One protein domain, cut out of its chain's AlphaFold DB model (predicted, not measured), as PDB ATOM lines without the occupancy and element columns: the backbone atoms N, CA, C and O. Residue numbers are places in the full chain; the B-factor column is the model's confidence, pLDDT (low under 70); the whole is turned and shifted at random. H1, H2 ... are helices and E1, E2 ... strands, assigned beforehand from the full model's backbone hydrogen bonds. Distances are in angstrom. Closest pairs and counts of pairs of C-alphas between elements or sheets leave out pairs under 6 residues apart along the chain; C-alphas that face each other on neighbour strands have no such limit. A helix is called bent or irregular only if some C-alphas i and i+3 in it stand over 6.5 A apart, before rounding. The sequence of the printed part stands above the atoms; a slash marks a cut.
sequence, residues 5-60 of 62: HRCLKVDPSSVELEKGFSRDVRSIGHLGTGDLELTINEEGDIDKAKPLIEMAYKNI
ATOM      1  N   HIS A   5     160.955 206.243 121.162       62.25
ATOM      2  CA  HIS A   5     161.527 205.001 121.687       62.25
ATOM      3  C   HIS A   5     162.993 204.940 121.228       62.25
ATOM      4  O   HIS A   5     163.296 205.007 120.033       62.25
ATOM      5  N   ARG A   6     163.937 204.932 122.166       68.06
ATOM      6  CA  ARG A   6     165.375 204.866 121.860       68.06
ATOM      7  C   ARG A   6     166.030 203.861 122.791       68.06
ATOM      8  O   ARG A   6     165.871 203.954 124.005       68.06
ATOM      9  N   CYS A   7     166.787 202.939 122.206       74.31
ATOM     10  CA  CYS A   7     167.647 202.027 122.944       74.31
ATOM     11  C   CYS A   7     168.975 202.727 123.265       74.31
ATOM     12  O   CYS A   7     169.566 203.378 122.402       74.31
ATOM     13  N   LEU A   8     169.431 202.591 124.504       80.88
ATOM     14  CA  LEU A   8     170.675 203.130 125.032       80.88
ATOM     15  C   LEU A   8     171.631 201.986 125.371       80.88
ATOM     16  O   LEU A   8     171.214 200.942 125.879       80.88
ATOM     17  N   LYS A   9     172.932 202.191 125.137       82.62
ATOM     18  CA  LYS A   9     173.993 201.294 125.620       82.62
ATOM     19  C   LYS A   9     174.203 201.475 127.123       82.62
ATOM     20  O   LYS A   9     175.212 202.018 127.561       82.62
ATOM     21  N   VAL A  10     173.220 201.066 127.909       84.31
ATOM     22  CA  VAL A  10     173.248 201.057 129.372       84.31
ATOM     23  C   VAL A  10     172.786 199.679 129.816       84.31
ATOM     24  O   VAL A  10     171.789 199.190 129.293       84.31
ATOM     25  N   ASP A  11     173.502 199.062 130.758       85.19
ATOM     26  CA  ASP A  11     173.077 197.788 131.343       85.19
ATOM     27  C   ASP A  11     171.797 198.015 132.173       85.19
ATOM     28  O   ASP A  11     171.847 198.766 133.155       85.19
ATOM     29  N   PRO A  12     170.664 197.374 131.831       87.19
ATOM     30  CA  PRO A  12     169.410 197.497 132.574       87.19
ATOM     31  C   PRO A  12     169.508 197.048 134.035       87.19
ATOM     32  O   PRO A  12     168.678 197.430 134.845       87.19
ATOM     33  N   SER A  13     170.509 196.238 134.381       86.94
ATOM     34  CA  SER A  13     170.769 195.756 135.746       86.94
ATOM     35  C   SER A  13     171.502 196.793 136.606       86.94
ATOM     36  O   SER A  13     171.567 196.641 137.822       86.94
ATOM     37  N   SER A  14     172.080 197.823 135.979       85.75
ATOM     38  CA  SER A  14     172.807 198.923 136.633       85.75
ATOM     39  C   SER A  14     171.892 200.101 137.000       85.75
ATOM     40  O   SER A  14     172.318 201.051 137.655       85.75
ATOM     41  N   VAL A  15     170.629 200.063 136.570       87.62
ATOM     42  CA  VAL A  15     169.656 201.146 136.739       87.62
ATOM     43  C   VAL A  15     168.329 200.590 137.243       87.62
ATOM     44  O   VAL A  15     167.993 199.437 136.981       87.62
ATOM     45  N   GLU A  16     167.545 201.400 137.953       88.06
ATOM     46  CA  GLU A  16     166.176 201.004 138.278       88.06
ATOM     47  C   GLU A  16     165.274 201.111 137.046       88.06
ATOM     48  O   GLU A  16     165.219 202.137 136.360       88.06
ATOM     49  N   LEU A  17     164.555 200.023 136.766       88.06
ATOM     50  CA  LEU A  17     163.574 199.970 135.695       88.06
ATOM     51  C   LEU A  17     162.229 200.503 136.182       88.06
ATOM     52  O   LEU A  17     161.664 200.010 137.158       88.06
ATOM     53  N   GLU A  18     161.681 201.468 135.455       88.94
ATOM     54  CA  GLU A  18     160.417 202.117 135.771       88.94
ATOM     55  C   GLU A  18     159.388 201.787 134.686       88.94
ATOM     56  O   GLU A  18     159.557 202.091 133.504       88.94
ATOM     57  N   LYS A  19     158.283 201.154 135.088       85.38
ATOM     58  CA  LYS A  19     157.235 200.733 134.156       85.38
ATOM     59  C   LYS A  19     156.632 201.943 133.436       85.38
ATOM     60  O   LYS A  19     156.015 202.791 134.066       85.38
ATOM     61  N   GLY A  20     156.722 201.948 132.106       85.25
ATOM     62  CA  GLY A  20     156.203 203.027 131.257       85.25
ATOM     63  C   GLY A  20     157.245 204.082 130.878       85.25
ATOM     64  O   GLY A  20     156.982 204.852 129.957       85.25
ATOM     65  N   PHE A  21     158.424 204.052 131.510       88.25
ATOM     66  CA  PHE A  21     159.563 204.915 131.201       88.25
ATOM     67  C   PHE A  21     160.771 204.120 130.698       88.25
ATOM     68  O   PHE A  21     161.365 204.499 129.696       88.25
ATOM     69  N   SER A  22     161.133 203.004 131.334       89.81
ATOM     70  CA  SER A  22     162.294 202.200 130.946       89.81
ATOM     71  C   SER A  22     161.983 200.705 130.870       89.81
ATOM     72  O   SER A  22     161.115 200.173 131.568       89.81
ATOM     73  N   ARG A  23     162.673 200.014 129.960       87.69
ATOM     74  CA  ARG A  23     162.461 198.591 129.686       87.69
ATOM     75  C   ARG A  23     163.772 197.899 129.332       87.69
ATOM     76  O   ARG A  23     164.515 198.365 128.474       87.69
ATOM     77  N   ASP A  24     164.006 196.749 129.959       87.50
ATOM     78  CA  ASP A  24     165.051 195.817 129.538       87.50
ATOM     79  C   ASP A  24     164.655 195.166 128.208       87.50
ATOM     80  O   ASP A  24     163.612 194.506 128.104       87.50
ATOM     81  N   VAL A  25     165.483 195.379 127.190       84.88
ATOM     82  CA  VAL A  25     165.266 194.857 125.838       84.88
ATOM     83  C   VAL A  25     166.343 193.854 125.409       84.88
ATOM     84  O   VAL A  25     166.349 193.429 124.252       84.88
ATOM     85  N   ARG A  26     167.197 193.387 126.337       80.69
ATOM     86  CA  ARG A  26     168.261 192.391 126.074       80.69
ATOM     87  C   ARG A  26     167.729 191.118 125.420       80.69
ATOM     88  O   ARG A  26     168.360 190.559 124.529       80.69
ATOM     89  N   SER A  27     166.543 190.668 125.827       72.38
ATOM     90  CA  SER A  27     165.910 189.449 125.302       72.38
ATOM     91  C   SER A  27     165.200 189.634 123.957       72.38
ATOM     92  O   SER A  27     164.775 188.648 123.363       72.38
ATOM     93  N   ILE A  28     165.025 190.875 123.494       70.94
ATOM     94  CA  ILE A  28     164.223 191.203 122.304       70.94
ATOM     95  C   ILE A  28     165.117 191.338 121.061       70.94
ATOM     96  O   ILE A  28     164.639 191.190 119.941       70.94
ATOM     97  N   GLY A  29     166.428 191.516 121.253       53.25
ATOM     98  CA  GLY A  29     167.413 191.537 120.175       53.25
ATOM     99  C   GLY A  29     167.342 192.820 119.350       53.25
ATOM    100  O   GLY A  29     166.741 192.856 118.280       53.25
ATOM    101  N   HIS A  30     168.012 193.873 119.816       62.72
ATOM    102  CA  HIS A  30     168.303 195.052 118.999       62.72
ATOM    103  C   HIS A  30     169.699 194.909 118.388       62.72
ATOM    104  O   HIS A  30     170.609 194.411 119.043       62.72
ATOM    105  N   LEU A  31     169.871 195.334 117.133       57.72
ATOM    106  CA  LEU A  31     171.104 195.244 116.331       57.72
ATOM    107  C   LEU A  31     172.263 196.090 116.919       57.72
ATOM    108  O   LEU A  31     172.721 197.049 116.304       57.72
ATOM    109  N   GLY A  32     172.708 195.795 118.143       56.38
ATOM    110  CA  GLY A  32     173.798 196.493 118.835       56.38
ATOM    111  C   GLY A  32     173.493 197.940 119.244       56.38
ATOM    112  O   GLY A  32     174.417 198.693 119.555       56.38
ATOM    113  N   THR A  33     172.222 198.353 119.224       65.88
ATOM    114  CA  THR A  33     171.812 199.749 119.463       65.88
ATOM    115  C   THR A  33     171.694 200.095 120.952       65.88
ATOM    116  O   THR A  33     171.782 201.265 121.308       65.88
ATOM    117  N   GLY A  34     171.547 199.093 121.824       73.75
ATOM    118  CA  GLY A  34     171.454 199.276 123.271       73.75
ATOM    119  C   GLY A  34     170.598 198.212 123.957       73.75
ATOM    120  O   GLY A  34     169.743 197.608 123.313       73.75
ATOM    121  N   ASP A  35     170.826 198.020 125.254       84.25
ATOM    122  CA  ASP A  35     170.161 197.012 126.092       84.25
ATOM    123  C   ASP A  35     168.978 197.583 126.896       84.25
ATOM    124  O   ASP A  35     168.131 196.831 127.383       84.25
ATOM    125  N   LEU A  36     168.894 198.915 127.002       85.44
ATOM    126  CA  LEU A  36     167.868 199.645 127.747       85.44
ATOM    127  C   LEU A  36     167.045 200.526 126.804       85.44
ATOM    128  O   LEU A  36     167.591 201.433 126.184       85.44
ATOM    129  N   GLU A  37     165.736 200.311 126.707       87.56
ATOM    130  CA  GLU A  37     164.823 201.195 125.972       87.56
ATOM    131  C   GLU A  37     164.196 202.225 126.914       87.56
ATOM    132  O   GLU A  37     163.706 201.860 127.983       87.56
ATOM    133  N   LEU A  38     164.184 203.498 126.500       88.25
ATOM    134  CA  LEU A  38     163.457 204.569 127.180       88.25
ATOM    135  C   LEU A  38     162.238 205.020 126.373       88.25
ATOM    136  O   LEU A  38     162.301 205.149 125.149       88.25
ATOM    137  N   THR A  39     161.152 205.305 127.087       89.19
ATOM    138  CA  THR A  39     159.900 205.876 126.594       89.19
ATOM    139  C   THR A  39     159.689 207.223 127.272       89.19
ATOM    140  O   THR A  39     159.541 207.286 128.487       89.19
ATOM    141  N   ILE A  40     159.669 208.295 126.481       86.94
ATOM    142  CA  ILE A  40     159.444 209.661 126.970       86.94
ATOM    143  C   ILE A  40     157.997 210.057 126.668       86.94
ATOM    144  O   ILE A  40     157.601 210.120 125.496       86.94
ATOM    145  N   ASN A  41     157.209 210.307 127.713       85.38
ATOM    146  CA  ASN A  41     155.799 210.688 127.618       85.38
ATOM    147  C   ASN A  41     155.551 212.128 128.084       85.38
ATOM    148  O   ASN A  41     154.698 212.803 127.508       85.38
ATOM    149  N   GLU A  42     156.291 212.597 129.089       84.31
ATOM    150  CA  GLU A  42     156.140 213.931 129.683       84.31
ATOM    151  C   GLU A  42     157.491 214.622 129.924       84.31
ATOM    152  O   GLU A  42     158.553 214.015 129.801       84.31
ATOM    153  N   GLU A  43     157.472 215.913 130.270       84.81
ATOM    154  CA  GLU A  43     158.704 216.682 130.504       84.81
ATOM    155  C   GLU A  43     159.545 216.111 131.657       84.81
ATOM    156  O   GLU A  43     160.771 216.096 131.564       84.81
ATOM    157  N   GLY A  44     158.912 215.553 132.697       85.12
ATOM    158  CA  GLY A  44     159.621 214.918 133.814       85.12
ATOM    159  C   GLY A  44     160.455 213.697 133.405       85.12
ATOM    160  O   GLY A  44     161.488 213.419 134.019       85.12
ATOM    161  N   ASP A  45     160.078 213.007 132.327       87.31
ATOM    162  CA  ASP A  45     160.850 211.881 131.791       87.31
ATOM    163  C   ASP A  45     162.173 212.350 131.170       87.31
ATOM    164  O   ASP A  45     163.151 211.602 131.143       87.31
ATOM    165  N   ILE A  46     162.242 213.601 130.703       86.81
ATOM    166  CA  ILE A  46     163.468 214.180 130.141       86.81
ATOM    167  C   ILE A  46     164.529 214.308 131.235       86.81
ATOM    168  O   ILE A  46     165.689 213.957 131.006       86.81
ATOM    169  N   ASP A  47     164.150 214.766 132.429       89.75
ATOM    170  CA  ASP A  47     165.081 214.882 133.554       89.75
ATOM    171  C   ASP A  47     165.589 213.518 134.031       89.75
ATOM    172  O   ASP A  47     166.777 213.381 134.329       89.75
ATOM    173  N   LYS A  48     164.738 212.485 133.999       88.19
ATOM    174  CA  LYS A  48     165.138 211.094 134.272       88.19
ATOM    175  C   LYS A  48     166.051 210.522 133.183       88.19
ATOM    176  O   LYS A  48     166.953 209.738 133.474       88.19
ATOM    177  N   ALA A  49     165.836 210.900 131.923       89.44
ATOM    178  CA  ALA A  49     166.590 210.373 130.789       89.44
ATOM    179  C   ALA A  49     168.009 210.953 130.677       89.44
ATOM    180  O   ALA A  49     168.910 210.246 130.230       89.44
ATOM    181  N   LYS A  50     168.233 212.207 131.098       89.06
ATOM    182  CA  LYS A  50     169.549 212.879 131.049       89.06
ATOM    183  C   LYS A  50     170.712 212.018 131.579       89.06
ATOM    184  O   LYS A  50     171.622 211.753 130.791       89.06
ATOM    185  N   PRO A  51     170.701 211.531 132.838       90.38
ATOM    186  CA  PRO A  51     171.814 210.737 133.364       90.38
ATOM    187  C   PRO A  51     172.014 209.419 132.601       90.38
ATOM    188  O   PRO A  51     173.146 208.984 132.396       90.38
ATOM    189  N   LEU A  52     170.933 208.798 132.117       89.31
ATOM    190  CA  LEU A  52     170.996 207.552 131.345       89.31
ATOM    191  C   LEU A  52     171.635 207.768 129.966       89.31
ATOM    192  O   LEU A  52     172.426 206.946 129.505       89.31
ATOM    193  N   ILE A  53     171.338 208.898 129.322       87.06
ATOM    194  CA  ILE A  53     171.959 209.296 128.054       87.06
ATOM    195  C   ILE A  53     173.456 209.575 128.253       87.06
ATOM    196  O   ILE A  53     174.268 209.143 127.434       87.06
ATOM    197  N   GLU A  54     173.849 210.230 129.349       88.19
ATOM    198  CA  GLU A  54     175.267 210.434 129.681       88.19
ATOM    199  C   GLU A  54     176.007 209.109 129.915       88.19
ATOM    200  O   GLU A  54     177.126 208.933 129.425       88.19
ATOM    201  N   MET A  55     175.387 208.154 130.621       86.50
ATOM    202  CA  MET A  55     175.936 206.802 130.793       86.50
ATOM    203  C   MET A  55     176.116 206.101 129.444       86.50
ATOM    204  O   MET A  55     177.178 205.537 129.179       86.50
ATOM    205  N   ALA A  56     175.120 206.194 128.560       85.38
ATOM    206  CA  ALA A  56     175.200 205.626 127.219       85.38
ATOM    207  C   ALA A  56     176.348 206.236 126.402       85.38
ATOM    208  O   ALA A  56     177.065 205.509 125.719       85.38
ATOM    209  N   TYR A  57     176.550 207.554 126.493       83.81
ATOM    210  CA  TYR A  57     177.629 208.249 125.791       83.81
ATOM    211  C   TYR A  57     179.013 207.791 126.269       83.81
ATOM    212  O   TYR A  57     179.883 207.497 125.449       83.81
ATOM    213  N   LYS A  58     179.203 207.646 127.589       83.00
ATOM    214  CA  LYS A  58     180.447 207.109 128.170       83.00
ATOM    215  C   LYS A  58     180.750 205.689 127.685       83.00
ATOM    216  O   LYS A  58     181.903 205.377 127.417       83.00
ATOM    217  N   ASN A  59     179.723 204.864 127.502       77.25
ATOM    218  CA  ASN A  59     179.869 203.476 127.055       77.25
ATOM    219  C   ASN A  59     180.184 203.323 125.550       77.25
ATOM    220  O   ASN A  59     180.457 202.213 125.098       77.25
ATOM    221  N   ILE A  60     180.129 204.400 124.752       68.94
ATOM    222  CA  ILE A  60     180.461 204.382 123.312       68.94
ATOM    223  C   ILE A  60     181.905 204.861 123.048       68.94
ATOM    224  O   ILE A  60     182.439 204.592 121.974       68.94
TER     225      ILE A  60
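This is residues 5 to 60 of the 62 residues of an uncharacterized protein of Firmicutes bacterium (UniProt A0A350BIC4). A small sheet of three short strands has one long, kinked helix, H1, lying over one face and running along the strands, in two layers; a long loop, residues 9 to 21, joins the two edge strands. The printed part has 56 residues, with three named strands and one named helix in the order E1, E2, E3, H1. The sheet's order is E1, E3, E2, antiparallel throughout, and the class is mixed, helices and strands. The whole is compact, with a radius of gyration of the C-alphas of 10.4 A, and spans 28 by 23 by 18 A.

E3, residues 36 to 40, is the longest strand, 13.1 A from first to last C-alpha. E1, residues 5 to 8, begins at C-alpha 5 at (161.527, 205.001, 121.687). E2 is residues 22 to 24. H1, residues 43 to 58, measures 23.9 A and ends at C-alpha 58 at (180.447, 207.109, 128.170). It has a kink of 33 degrees near residue 51 and is irregular, but only just: C-alphas 48 and 51 are 6.7 A apart.

E3 is the inner strand. It is antiparallel to E1 at 143 degrees, with N 8 and O 36 within hydrogen-bond range at 2.7 A. E2 and E3 form a hairpin at 158 degrees, with N 23 and O 37 at 2.9 A. The edge strands E1 and E2 are apart. H1 is on the sheet at a height of 9.0 A, over E1 and E3, and stands at 27 degrees to E3 on the local plane. The closest C-alphas of E1 and H1 are those of Leu 8 and Ala 56, 5.6 A apart; those of E3 and H1 are Ile 40 and Ile 46, at 6.8 A. In H1, 9 of 12 O i to N i+4 pairs are within range.

The two C-alphas farthest apart, those of Leu 31 and Gly 44, are 28.7 A apart. The printed part has no cut. The links E1 to E2 and E2 to E3 are long; E3 to H1 is tight. The mean pLDDT of the printed part is 81.9, and residues 5 to 6, 29 to 33 and 60 are under 70.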